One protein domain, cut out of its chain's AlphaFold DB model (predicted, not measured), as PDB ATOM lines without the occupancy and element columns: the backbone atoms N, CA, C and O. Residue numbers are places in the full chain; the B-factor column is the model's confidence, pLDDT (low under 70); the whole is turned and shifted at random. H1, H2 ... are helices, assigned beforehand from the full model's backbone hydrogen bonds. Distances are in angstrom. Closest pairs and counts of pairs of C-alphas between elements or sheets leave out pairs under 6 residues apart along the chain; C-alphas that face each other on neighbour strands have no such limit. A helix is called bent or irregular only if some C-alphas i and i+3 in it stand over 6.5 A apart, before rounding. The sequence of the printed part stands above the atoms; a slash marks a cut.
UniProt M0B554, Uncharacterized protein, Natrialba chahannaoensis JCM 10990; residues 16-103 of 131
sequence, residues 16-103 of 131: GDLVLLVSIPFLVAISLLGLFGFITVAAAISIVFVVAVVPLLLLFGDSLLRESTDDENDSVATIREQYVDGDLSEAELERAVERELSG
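What this domain is: This is residues 16 to 103 of the 131 residues of an uncharacterized protein of Natrialba chahannaoensis JCM 10990 (UniProt M0B554). A long bent helix, H2, makes the spine of an extended rod, and a helix is folded back along it at each end: H1 along its first arm, H2a, and the shorter H3 along residues 75 to 83 of its second arm, H2b. This gives two helical hairpins set end to end, and between them residues 66 to 71 of H2 stand free. The printed part has 88 residues with three named helices, in the order H1, H2, H3, and no named strand; its class is all helix. The whole is extended, with a radius of gyration of the C-alphas of 22.1 A, and the C-alphas span 67 by 24 by 14 A.

How they stand to each other: H1, residues 16 to 35, has a kink of 25 degrees near residue 23; it is neither bent nor irregular, but only just: C-alphas 22 and 25 are 6.2 A apart. H2, residues 39 to 84, was assigned as one helix by its hydrogen bonds but is bent, with C-alphas 59 and 62 lying 7.6 A apart; its arms are H2a, residues 39 to 59, and H2b, residues 62 to 84. H1 and H2a form a helical hairpin and touch, the closest C-alphas being those of Ile 30 and Ala 42 at 5.5 A, with a shallow tilt of 6 degrees, opposite ways. H2a has a kink of 29 degrees near residue 48. H2a and H2b stand at a shallow tilt of 33 degrees, only just short of steep. H2b is irregular, C-alphas 68 and 71 being 6.9 A apart, and has a kink of 53 degrees near residue 71. H3, residues 90 to 101, forms a second helical hairpin with H2b, which touches it with residues 75 to 83 alone; the closest C-alphas are those of Val 76 and Val 97, 6.4 A, with a shallow tilt of 22 degrees, opposite ways. H1 and H2b are only just apart, closest 8.5 A; H3 is apart from H1 and from H2a. Every O i to N i+4 pair is within hydrogen-bond range in H3, against 15 of 16 in H1, 15 of 17 in H2a and 15 of 19 in H2b.

Where its parts are: H1 begins at C-alpha 16 (-9.202, 45.112, 214.253) and is 28.1 A long. H2a is 29.2 A long and ends at C-alpha 59 (0.009, 42.911, 220.861). H2b is 29.8 A long. H3 is 16.3 A long and ends at C-alpha 101 (-18.460, 19.638, 210.939).

The domain as a whole: The two C-alphas farthest apart are those of Gly 37 and Gly 86, 68.0 A. The printed part has no cut, and both links, H1 to H2 and H2 to H3, are tight. The mean pLDDT of the printed part is 79.4; residues 66 to 76, 82 to 83, 87 to 88, 100 and 103 are under 70.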
ATOM      1  N   GLY A  16      -8.364  43.926 214.401       84.81
ATOM      2  CA  GLY A  16      -9.202  45.112 214.253       84.81
ATOM      3  C   GLY A  16     -10.669  44.849 214.596       84.81
ATOM      4  O   GLY A  16     -11.296  45.668 215.271       84.81
ATOM      5  N   ASP A  17     -11.192  43.687 214.206       85.94
ATOM      6  CA  ASP A  17     -12.565  43.283 214.511       85.94
ATOM      7  C   ASP A  17     -12.722  42.943 216.000       85.94
ATOM      8  O   ASP A  17     -13.692  43.354 216.634       85.94
ATOM      9  N   LEU A  18     -11.707  42.320 216.614       85.38
ATOM     10  CA  LEU A  18     -11.676  42.064 218.060       85.38
ATOM     11  C   LEU A  18     -11.694  43.373 218.865       85.38
ATOM     12  O   LEU A  18     -12.451  43.523 219.826       85.38
ATOM     13  N   VAL A  19     -10.877  44.347 218.462       87.56
ATOM     14  CA  VAL A  19     -10.837  45.671 219.096       87.56
ATOM     15  C   VAL A  19     -12.177  46.386 218.926       87.56
ATOM     16  O   VAL A  19     -12.669  46.984 219.888       87.56
ATOM     17  N   LEU A  20     -12.812  46.312 217.752       87.75
ATOM     18  CA  LEU A  20     -14.154  46.866 217.532       87.75
ATOM     19  C   LEU A  20     -15.210  46.174 218.402       87.75
ATOM     20  O   LEU A  20     -15.977  46.857 219.086       87.75
ATOM     21  N   LEU A  21     -15.198  44.844 218.450       88.44
ATOM     22  CA  LEU A  21     -16.124  44.035 219.238       88.44
ATOM     23  C   LEU A  21     -16.062  44.374 220.731       88.44
ATOM     24  O   LEU A  21     -17.101  44.455 221.381       88.44
ATOM     25  N   VAL A  22     -14.865  44.605 221.277       87.25
ATOM     26  CA  VAL A  22     -14.688  44.967 222.693       87.25
ATOM     27  C   VAL A  22     -14.961  46.459 222.931       87.25
ATOM     28  O   VAL A  22     -15.548  46.832 223.949       87.25
ATOM     29  N   SER A  23     -14.569  47.336 222.004       87.25
ATOM     30  CA  SER A  23     -14.686  48.792 222.187       87.25
ATOM     31  C   SER A  23     -16.122  49.311 222.076       87.25
ATOM     32  O   SER A  23     -16.491  50.199 222.844       87.25
ATOM     33  N   ILE A  24     -16.961  48.753 221.198       90.88
ATOM     34  CA  ILE A  24     -18.366  49.170 221.041       90.88
ATOM     35  C   ILE A  24     -19.165  49.049 222.356       90.88
ATOM     36  O   ILE A  24     -19.681  50.067 222.827       90.88
ATOM     37  N   PRO A  25     -19.274  47.868 223.000       90.50
ATOM     38  CA  PRO A  25     -20.012  47.737 224.254       90.50
ATOM     39  C   PRO A  25     -19.357  48.534 225.386       90.50
ATOM     40  O   PRO A  25     -20.059  49.096 226.228       90.50
ATOM     41  N   PHE A  26     -18.026  48.650 225.383       90.69
ATOM     42  CA  PHE A  26     -17.300  49.449 226.366       90.69
ATOM     43  C   PHE A  26     -17.646  50.944 226.278       90.69
ATOM     44  O   PHE A  26     -17.909  51.582 227.299       90.69
ATOM     45  N   LEU A  27     -17.724  51.504 225.069       89.81
ATOM     46  CA  LEU A  27     -18.144  52.891 224.858       89.81
ATOM     47  C   LEU A  27     -19.595  53.118 225.283       89.81
ATOM     48  O   LEU A  27     -19.893  54.137 225.910       89.81
ATOM     49  N   VAL A  28     -20.488  52.165 225.004       92.75
ATOM     50  CA  VAL A  28     -21.879  52.221 225.479       92.75
ATOM     51  C   VAL A  28     -21.923  52.240 227.009       92.75
ATOM     52  O   VAL A  28     -22.614  53.080 227.589       92.75
ATOM     53  N   ALA A  29     -21.145  51.379 227.671       89.00
ATOM     54  CA  ALA A  29     -21.065  51.325 229.128       89.00
ATOM     55  C   ALA A  29     -20.515  52.628 229.733       89.00
ATOM     56  O   ALA A  29     -21.107  53.156 230.674       89.00
ATOM     57  N   ILE A  30     -19.438  53.194 229.174       89.06
ATOM     58  CA  ILE A  30     -18.893  54.495 229.604       89.06
ATOM     59  C   ILE A  30     -19.922  55.609 229.433       89.06
ATOM     60  O   ILE A  30     -20.079  56.443 230.324       89.06
ATOM     61  N   SER A  31     -20.622  55.625 228.298       88.12
ATOM     62  CA  SER A  31     -21.619  56.651 227.996       88.12
ATOM     63  C   SER A  31     -22.781  56.605 228.996       88.12
ATOM     64  O   SER A  31     -23.168  57.635 229.553       88.12
ATOM     65  N   LEU A  32     -23.266  55.401 229.324       90.50
ATOM     66  CA  LEU A  32     -24.258  55.195 230.384       90.50
ATOM     67  C   LEU A  32     -23.732  55.655 231.747       90.50
ATOM     68  O   LEU A  32     -24.432  56.355 232.476       90.50
ATOM     69  N   LEU A  33     -22.489  55.319 232.085       87.94
ATOM     70  CA  LEU A  33     -21.883  55.690 233.363       87.94
ATOM     71  C   LEU A  33     -21.762  57.218 233.515       87.94
ATOM     72  O   LEU A  33     -22.051  57.767 234.581       87.94
ATOM     73  N   GLY A  34     -21.421  57.913 232.427       84.88
ATOM     74  CA  GLY A  34     -21.442  59.374 232.354       84.88
ATOM     75  C   GLY A  34     -22.844  59.960 232.543       84.88
ATOM     76  O   GLY A  34     -22.998  60.936 233.277       84.88
ATOM     77  N   LEU A  35     -23.873  59.336 231.958       86.25
ATOM     78  CA  LEU A  35     -25.267  59.776 232.083       86.25
ATOM     79  C   LEU A  35     -25.789  59.697 233.527       86.25
ATOM     80  O   LEU A  35     -26.564  60.548 233.953       86.25
ATOM     81  N   PHE A  36     -25.317  58.719 234.301       88.19
ATOM     82  CA  PHE A  36     -25.631  58.579 235.728       88.19
ATOM     83  C   PHE A  36     -24.818  59.515 236.644       88.19
ATOM     84  O   PHE A  36     -24.952  59.450 237.865       88.19
ATOM     85  N   GLY A  37     -23.983  60.399 236.086       85.38
ATOM     86  CA  GLY A  37     -23.186  61.366 236.846       85.38
ATOM     87  C   GLY A  37     -21.850  60.826 237.366       85.38
ATOM     88  O   GLY A  37     -21.122  61.547 238.046       85.38
ATOM     89  N   PHE A  38     -21.465  59.599 237.007       89.81
ATOM     90  CA  PHE A  38     -20.200  58.972 237.415       89.81
ATOM     91  C   PHE A  38     -19.043  59.302 236.456       89.81
ATOM     92  O   PHE A  38     -18.253  58.438 236.078       89.81
ATOM     93  N   ILE A  39     -18.922  60.570 236.059       87.50
ATOM     94  CA  ILE A  39     -17.986  61.018 235.012       87.50
ATOM     95  C   ILE A  39     -16.522  60.757 235.399       87.50
ATOM     96  O   ILE A  39     -15.740  60.298 234.572       87.50
ATOM     97  N   THR A  40     -16.138  60.999 236.655       88.56
ATOM     98  CA  THR A  40     -14.769  60.752 237.148       88.56
ATOM     99  C   THR A  40     -14.395  59.274 237.114       88.56
ATOM    100  O   THR A  40     -13.280  58.932 236.726       88.56
ATOM    101  N   VAL A  41     -15.329  58.393 237.478       87.94
ATOM    102  CA  VAL A  41     -15.126  56.939 237.432       87.94
ATOM    103  C   VAL A  41     -15.044  56.466 235.980       87.94
ATOM    104  O   VAL A  41     -14.124  55.736 235.625       87.94
ATOM    105  N   ALA A  42     -15.949  56.943 235.123       86.81
ATOM    106  CA  ALA A  42     -15.941  56.646 233.694       86.81
ATOM    107  C   ALA A  42     -14.629  57.084 233.020       86.81
ATOM    108  O   ALA A  42     -14.051  56.325 232.245       86.81
ATOM    109  N   ALA A  43     -14.117  58.268 233.368       86.81
ATOM    110  CA  ALA A  43     -12.840  58.769 232.870       86.81
ATOM    111  C   ALA A  43     -11.659  57.899 233.328       86.81
ATOM    112  O   ALA A  43     -10.819  57.534 232.509       86.81
ATOM    113  N   ALA A  44     -11.610  57.518 234.609       90.88
ATOM    114  CA  ALA A  44     -10.560  56.640 235.124       90.88
ATOM    115  C   ALA A  44     -10.557  55.276 234.410       90.88
ATOM    116  O   ALA A  44      -9.509  54.816 233.959       90.88
ATOM    117  N   ILE A  45     -11.736  54.668 234.243       89.69
ATOM    118  CA  ILE A  45     -11.897  53.389 233.538       89.69
ATOM    119  C   ILE A  45     -11.497  53.521 232.063       89.69
ATOM    120  O   ILE A  45     -10.805  52.651 231.537       89.69
ATOM    121  N   SER A  46     -11.871  54.621 231.403       89.19
ATOM    122  CA  SER A  46     -11.494  54.896 230.012       89.19
ATOM    123  C   SER A  46      -9.978  54.948 229.825       89.19
ATOM    124  O   SER A  46      -9.453  54.316 228.910       89.19
ATOM    125  N   ILE A  47      -9.264  55.637 230.722       91.50
ATOM    126  CA  ILE A  47      -7.799  55.734 230.670       91.50
ATOM    127  C   ILE A  47      -7.173  54.346 230.810       91.50
ATOM    128  O   ILE A  47      -6.315  53.982 230.010       91.50
ATOM    129  N   VAL A  48      -7.620  53.554 231.790       92.19
ATOM    130  CA  VAL A  48      -7.105  52.190 231.992       92.19
ATOM    131  C   VAL A  48      -7.355  51.330 230.757       92.19
ATOM    132  O   VAL A  48      -6.454  50.629 230.307       92.19
ATOM    133  N   PHE A  49      -8.543  51.410 230.168       90.50
ATOM    134  CA  PHE A  49      -8.870  50.639 228.976       90.50
ATOM    135  C   PHE A  49      -7.982  51.009 227.781       90.50
ATOM    136  O   PHE A  49      -7.431  50.127 227.127       90.50
ATOM    137  N   VAL A  50      -7.767  52.300 227.529       90.38
ATOM    138  CA  VAL A  50      -6.925  52.754 226.410       90.38
ATOM    139  C   VAL A  50      -5.446  52.429 226.633       90.38
ATOM    140  O   VAL A  50      -4.756  52.074 225.684       90.38
ATOM    141  N   VAL A  51      -4.944  52.535 227.866       93.75
ATOM    142  CA  VAL A  51      -3.510  52.360 228.164       93.75
ATOM    143  C   VAL A  51      -3.129  50.900 228.407       93.75
ATOM    144  O   VAL A  51      -1.993  50.525 228.138       93.75
ATOM    145  N   ALA A  52      -4.043  50.072 228.916       90.69
ATOM    146  CA  ALA A  52      -3.766  48.670 229.210       90.69
ATOM    147  C   ALA A  52      -4.422  47.731 228.196       90.69
ATOM    148  O   ALA A  52      -3.740  46.916 227.587       90.69
ATOM    149  N   VAL A  53      -5.737  47.849 227.994       87.69
ATOM    150  CA  VAL A  53      -6.510  46.848 227.243       87.69
ATOM    151  C   VAL A  53      -6.261  46.958 225.744       87.69
ATOM    152  O   VAL A  53      -5.969  45.952 225.109       87.69
ATOM    153  N   VAL A  54      -6.308  48.164 225.175       88.94
ATOM    154  CA  VAL A  54      -6.072  48.367 223.735       88.94
ATOM    155  C   VAL A  54      -4.684  47.879 223.291       88.94
ATOM    156  O   VAL A  54      -4.632  47.065 222.373       88.94
ATOM    157  N   PRO A  55      -3.556  48.287 223.906       86.94
ATOM    158  CA  PRO A  55      -2.245  47.791 223.487       86.94
ATOM    159  C   PRO A  55      -2.061  46.297 223.761       86.94
ATOM    160  O   PRO A  55      -1.369  45.638 222.992       86.94
ATOM    161  N   LEU A  56      -2.694  45.744 224.803       88.69
ATOM    162  CA  LEU A  56      -2.681  44.301 225.044       88.69
ATOM    163  C   LEU A  56      -3.403  43.545 223.921       88.69
ATOM    164  O   LEU A  56      -2.862  42.573 223.404       88.69
ATOM    165  N   LEU A  57      -4.581  44.015 223.501       86.69
ATOM    166  CA  LEU A  57      -5.317  43.437 222.374       86.69
ATOM    167  C   LEU A  57      -4.561  43.597 221.053       86.69
ATOM    168  O   LEU A  57      -4.575  42.683 220.244       86.69
ATOM    169  N   LEU A  58      -3.866  44.714 220.835       87.19
ATOM    170  CA  LEU A  58      -3.053  44.895 219.630       87.19
ATOM    171  C   LEU A  58      -1.806  44.004 219.612       87.19
ATOM    172  O   LEU A  58      -1.373  43.601 218.540       87.19
ATOM    173  N   LEU A  59      -1.212  43.716 220.774       86.62
ATOM    174  CA  LEU A  59       0.009  42.911 220.861       86.62
ATOM    175  C   LEU A  59      -0.272  41.403 220.884       86.62
ATOM    176  O   LEU A  59       0.513  40.632 220.343       86.62
ATOM    177  N   PHE A  60      -1.368  40.988 221.519       86.81
ATOM    178  CA  PHE A  60      -1.707  39.577 221.733       86.81
ATOM    179  C   PHE A  60      -2.983  39.134 221.014       86.81
ATOM    180  O   PHE A  60      -3.344  37.964 221.100       86.81
ATOM    181  N   GLY A  61      -3.672  40.030 220.304       80.62
ATOM    182  CA  GLY A  61      -4.927  39.724 219.618       80.62
ATOM    183  C   GLY A  61      -4.784  38.576 218.630       80.62
ATOM    184  O   GLY A  61      -5.591  37.657 218.668       80.62
ATOM    185  N   ASP A  62      -3.714  38.560 217.834       80.31
ATOM    186  CA  ASP A  62      -3.449  37.473 216.884       80.31
ATOM    187  C   ASP A  62      -3.286  36.114 217.581       80.31
ATOM    188  O   ASP A  62      -3.763  35.096 217.087       80.31
ATOM    189  N   SER A  63      -2.643  36.085 218.752       79.69
ATOM    190  CA  SER A  63      -2.488  34.854 219.535       79.69
ATOM    191  C   SER A  63      -3.818  34.372 220.115       79.69
ATOM    192  O   SER A  63      -4.084  33.175 220.092       79.69
ATOM    193  N   LEU A  64      -4.668  35.292 220.586       73.88
ATOM    194  CA  LEU A  64      -5.991  34.955 221.119       73.88
ATOM    195  C   LEU A  64      -6.948  34.457 220.029       73.88
ATOM    196  O   LEU A  64      -7.742  33.561 220.292       73.88
ATOM    197  N   LEU A  65      -6.864  35.010 218.816       73.81
ATOM    198  CA  LEU A  65      -7.688  34.581 217.679       73.81
ATOM    199  C   LEU A  65      -7.253  33.226 217.116       73.81
ATOM    200  O   LEU A  65      -8.092  32.416 216.710       73.81
ATOM    201  N   ARG A  66      -5.944  32.968 217.115       68.69
ATOM    202  CA  ARG A  66      -5.385  31.701 216.652       68.69
ATOM    203  C   ARG A  66      -5.739  30.539 217.579       68.69
ATOM    204  O   ARG A  66      -6.198  29.515 217.089       68.69
ATOM    205  N   GLU A  67      -5.634  30.727 218.895       62.84
ATOM    206  CA  GLU A  67      -6.021  29.695 219.871       62.84
ATOM    207  C   GLU A  67      -7.507  29.310 219.761       62.84
ATOM    208  O   GLU A  67      -7.853  28.150 219.928       62.84
ATOM    209  N   SER A  68      -8.387  30.245 219.390       60.94
ATOM    210  CA  SER A  68      -9.811  29.946 219.173       60.94
ATOM    211  C   SER A  68     -10.150  29.272 217.834       60.94
ATOM    212  O   SER A  68     -11.294  28.867 217.653       60.94
ATOM    213  N   THR A  69      -9.206  29.189 216.889       59.72
ATOM    214  CA  THR A  69      -9.456  28.674 215.525       59.72
ATOM    215  C   THR A  69      -8.731  27.353 215.234       59.72
ATOM    216  O   THR A  69      -9.195  26.594 214.379       59.72
ATOM    217  N   ASP A  70      -7.614  27.078 215.923       56.59
ATOM    218  CA  ASP A  70      -6.769  25.898 215.673       56.59
ATOM    219  C   ASP A  70      -7.485  24.576 216.038       56.59
ATOM    220  O   ASP A  70      -7.375  23.614 215.281       56.59
ATOM    221  N   ASP A  71      -8.322  24.530 217.087       56.34
ATOM    222  CA  ASP A  71      -8.984  23.278 217.514       56.34
ATOM    223  C   ASP A  71      -9.954  22.687 216.465       56.34
ATOM    224  O   ASP A  71     -10.088  21.470 216.370       56.34
ATOM    225  N   GLU A  72     -10.616  23.514 215.647       53.72
ATOM    226  CA  GLU A  72     -11.616  23.039 214.669       53.72
ATOM    227  C   GLU A  72     -11.023  22.834 213.260       53.72
ATOM    228  O   GLU A  72     -11.504  22.010 212.480       53.72
ATOM    229  N   ASN A  73      -9.943  23.551 212.914       57.97
ATOM    230  CA  ASN A  73      -9.300  23.421 211.600       57.97
ATOM    231  C   ASN A  73      -8.239  22.311 211.542       57.97
ATOM    232  O   ASN A  73      -8.062  21.720 210.470       57.97
ATOM    233  N   ASP A  74      -7.566  21.986 212.649       61.00
ATOM    234  CA  ASP A  74      -6.486  20.989 212.645       61.00
ATOM    235  C   ASP A  74      -6.997  19.552 212.424       61.00
ATOM    236  O   ASP A  74      -6.363  18.769 211.704       61.00
ATOM    237  N   SER A  75      -8.184  19.205 212.938       62.97
ATOM    238  CA  SER A  75      -8.816  17.898 212.683       62.97
ATOM    239  C   SER A  75      -9.123  17.688 211.197       62.97
ATOM    240  O   SER A  75      -8.776  16.658 210.613       62.97
ATOM    241  N   VAL A  76      -9.724  18.689 210.547       67.56
ATOM    242  CA  VAL A  76     -10.080  18.620 209.120       67.56
ATOM    243  C   VAL A  76      -8.828  18.645 208.237       67.56
ATOM    244  O   VAL A  76      -8.770  17.937 207.225       67.56
ATOM    245  N   ALA A  77      -7.800  19.408 208.621       70.38
ATOM    246  CA  ALA A  77      -6.510  19.414 207.933       70.38
ATOM    247  C   ALA A  77      -5.832  18.032 207.974       70.38
ATOM    248  O   ALA A  77      -5.360  17.557 206.939       70.38
ATOM    249  N   THR A  78      -5.885  17.351 209.122       70.06
ATOM    250  CA  THR A  78      -5.348  15.992 209.302       70.06
ATOM    251  C   THR A  78      -6.080  14.965 208.429       70.06
ATOM    252  O   THR A  78      -5.452  14.137 207.765       70.06
ATOM    253  N   ILE A  79      -7.414  15.045 208.364       70.06
ATOM    254  CA  ILE A  79      -8.248  14.172 207.518       70.06
ATOM    255  C   ILE A  79      -7.941  14.393 206.022       70.06
ATOM    256  O   ILE A  79      -7.872  13.443 205.237       70.06
ATOM    257  N   ARG A  80      -7.706  15.647 205.613       71.94
ATOM    258  CA  ARG A  80      -7.347  15.995 204.230       71.94
ATOM    259  C   ARG A  80      -5.963  15.475 203.835       71.94
ATOM    260  O   ARG A  80      -5.783  15.068 202.689       71.94
ATOM    261  N   GLU A  81      -5.002  15.486 204.754       72.81
ATOM    262  CA  GLU A  81      -3.651  14.970 204.508       72.81
ATOM    263  C   GLU A  81      -3.661  13.450 204.268       72.81
ATOM    264  O   GLU A  81      -3.034  12.985 203.319       72.81
ATOM    265  N   GLN A  82      -4.487  12.692 205.001       66.69
ATOM    266  CA  GLN A  82      -4.669  11.243 204.785       66.69
ATOM    267  C   GLN A  82      -5.340  10.885 203.448       66.69
ATOM    268  O   GLN A  82      -5.034   9.851 202.859       66.69
ATOM    269  N   TYR A  83      -6.224  11.738 202.921       66.12
ATOM    270  CA  TYR A  83      -6.769  11.558 201.568       66.12
ATOM    271  C   TYR A  83      -5.709  11.792 200.481       66.12
ATOM    272  O   TYR A  83      -5.652  11.053 199.500       66.12
ATOM    273  N   VAL A  84      -4.853  12.806 200.651       78.25
ATOM    274  CA  VAL A  84      -3.764  13.100 199.701       78.25
ATOM    275  C   VAL A  84      -2.707  11.992 199.700       78.25
ATOM    276  O   VAL A  84      -2.173  11.678 198.636       78.25
ATOM    277  N   ASP A  85      -2.451  11.375 200.855       77.56
ATOM    278  CA  ASP A  85      -1.573  10.202 200.978       77.56
ATOM    279  C   ASP A  85      -2.206   8.918 200.396       77.56
ATOM    280  O   ASP A  85      -1.518   7.933 200.135       77.56
ATOM    281  N   GLY A  86      -3.513   8.947 200.100       70.31
ATOM    282  CA  GLY A  86      -4.260   7.836 199.504       70.31
ATOM    283  C   GLY A  86      -4.747   6.791 200.510       70.31
ATOM    284  O   GLY A  86      -5.270   5.756 200.093       70.31
ATOM    285  N   ASP A  87      -4.607   7.067 201.807       68.75
ATOM    286  CA  ASP A  87      -5.045   6.200 202.906       68.75
ATOM    287  C   ASP A  87      -6.561   6.282 203.164       68.75
ATOM    288  O   ASP A  87      -7.134   5.376 203.771       68.75
ATOM    289  N   LEU A  88      -7.234   7.327 202.665       68.12
ATOM    290  CA  LEU A  88      -8.692   7.466 202.713       68.12
ATOM    291  C   LEU A  88      -9.312   7.548 201.318       68.12
ATOM    292  O   LEU A  88      -8.856   8.300 200.454       68.12
ATOM    293  N   SER A  89     -10.423   6.835 201.120       73.69
ATOM    294  CA  SER A  89     -11.251   7.018 199.927       73.69
ATOM    295  C   SER A  89     -12.098   8.295 200.014       73.69
ATOM    296  O   SER A  89     -12.429   8.783 201.093       73.69
ATOM    297  N   GLU A  90     -12.504   8.827 198.861       70.00
ATOM    298  CA  GLU A  90     -13.318  10.050 198.753       70.00
ATOM    299  C   GLU A  90     -14.640   9.964 199.543       70.00
ATOM    300  O   GLU A  90     -15.059  10.928 200.175       70.00
ATOM    301  N   ALA A  91     -15.253   8.776 199.600       74.25
ATOM    302  CA  ALA A  91     -16.486   8.544 200.356       74.25
ATOM    303  C   ALA A  91     -16.271   8.488 201.882       74.25
ATOM    304  O   ALA A  91     -17.192   8.759 202.657       74.25
ATOM    305  N   GLU A  92     -15.075   8.106 202.333       72.19
ATOM    306  CA  GLU A  92     -14.705   8.107 203.752       72.19
ATOM    307  C   GLU A  92     -14.303   9.507 204.211       72.19
ATOM    308  O   GLU A  92     -14.642   9.889 205.331       72.19
ATOM    309  N   LEU A  93     -13.678  10.293 203.326       75.50
ATOM    310  CA  LEU A  93     -13.390  11.707 203.543       75.50
ATOM    311  C   LEU A  93     -14.683  12.487 203.798       75.50
ATOM    312  O   LEU A  93     -14.785  13.167 204.816       75.50
ATOM    313  N   GLU A  94     -15.677  12.362 202.913       77.69
ATOM    314  CA  GLU A  94     -16.951  13.078 203.070       77.69
ATOM    315  C   GLU A  94     -17.641  12.721 204.390       77.69
ATOM    316  O   GLU A  94     -18.080  13.618 205.103       77.69
ATOM    317  N   ARG A  95     -17.657  11.440 204.787       76.50
ATOM    318  CA  ARG A  95     -18.226  11.038 206.086       76.50
ATOM    319  C   ARG A  95     -17.438  11.559 207.281       76.50
ATOM    320  O   ARG A  95     -18.051  11.907 208.286       76.50
ATOM    321  N   ALA A  96     -16.109  11.548 207.216       72.88
ATOM    322  CA  ALA A  96     -15.263  12.002 208.315       72.88
ATOM    323  C   ALA A  96     -15.371  13.524 208.498       72.88
ATOM    324  O   ALA A  96     -15.550  13.993 209.617       72.88
ATOM    325  N   VAL A  97     -15.358  14.277 207.396       75.75
ATOM    326  CA  VAL A  97     -15.528  15.737 207.394       75.75
ATOM    327  C   VAL A  97     -16.944  16.130 207.814       75.75
ATOM    328  O   VAL A  97     -17.107  17.045 208.613       75.75
ATOM    329  N   GLU A  98     -17.979  15.434 207.338       77.00
ATOM    330  CA  GLU A  98     -19.362  15.722 207.737       77.00
ATOM    331  C   GLU A  98     -19.620  15.401 209.215       77.00
ATOM    332  O   GLU A  98     -20.385  16.110 209.871       77.00
ATOM    333  N   ARG A  99     -18.942  14.388 209.772       73.25
ATOM    334  CA  ARG A  99     -18.982  14.076 211.207       73.25
ATOM    335  C   ARG A  99     -18.324  15.163 212.055       73.25
ATOM    336  O   ARG A  99     -18.923  15.579 213.042       73.25
ATOM    337  N   GLU A 100     -17.146  15.628 211.644       69.56
ATOM    338  CA  GLU A 100     -16.406  16.682 212.346       69.56
ATOM    339  C   GLU A 100     -17.169  18.018 212.301       69.56
ATOM    340  O   GLU A 100     -17.395  18.650 213.328       69.56
ATOM    341  N   LEU A 101     -17.686  18.401 211.126       72.19
ATOM    342  CA  LEU A 101     -18.460  19.638 210.939       72.19
ATOM    343  C   LEU A 101     -19.838  19.616 211.615       72.19
ATOM    344  O   LEU A 101     -20.404  20.672 211.897       72.19
ATOM    345  N   SER A 102     -20.409  18.434 211.850       73.75
ATOM    346  CA  SER A 102     -21.688  18.305 212.558       73.75
ATOM    347  C   SER A 102     -21.540  18.440 214.077       73.75
ATOM    348  O   SER A 102     -22.559  18.461 214.769       73.75
ATOM    349  N   GLY A 103     -20.310  18.533 214.606       58.94
ATOM    350  CA  GLY A 103     -20.061  18.609 216.046       58.94
ATOM    351  C   GLY A 103     -20.598  17.393 216.802       58.94
ATOM    352  O   GLY A 103     -20.956  17.501 217.977       58.94
TER     353      GLY A 103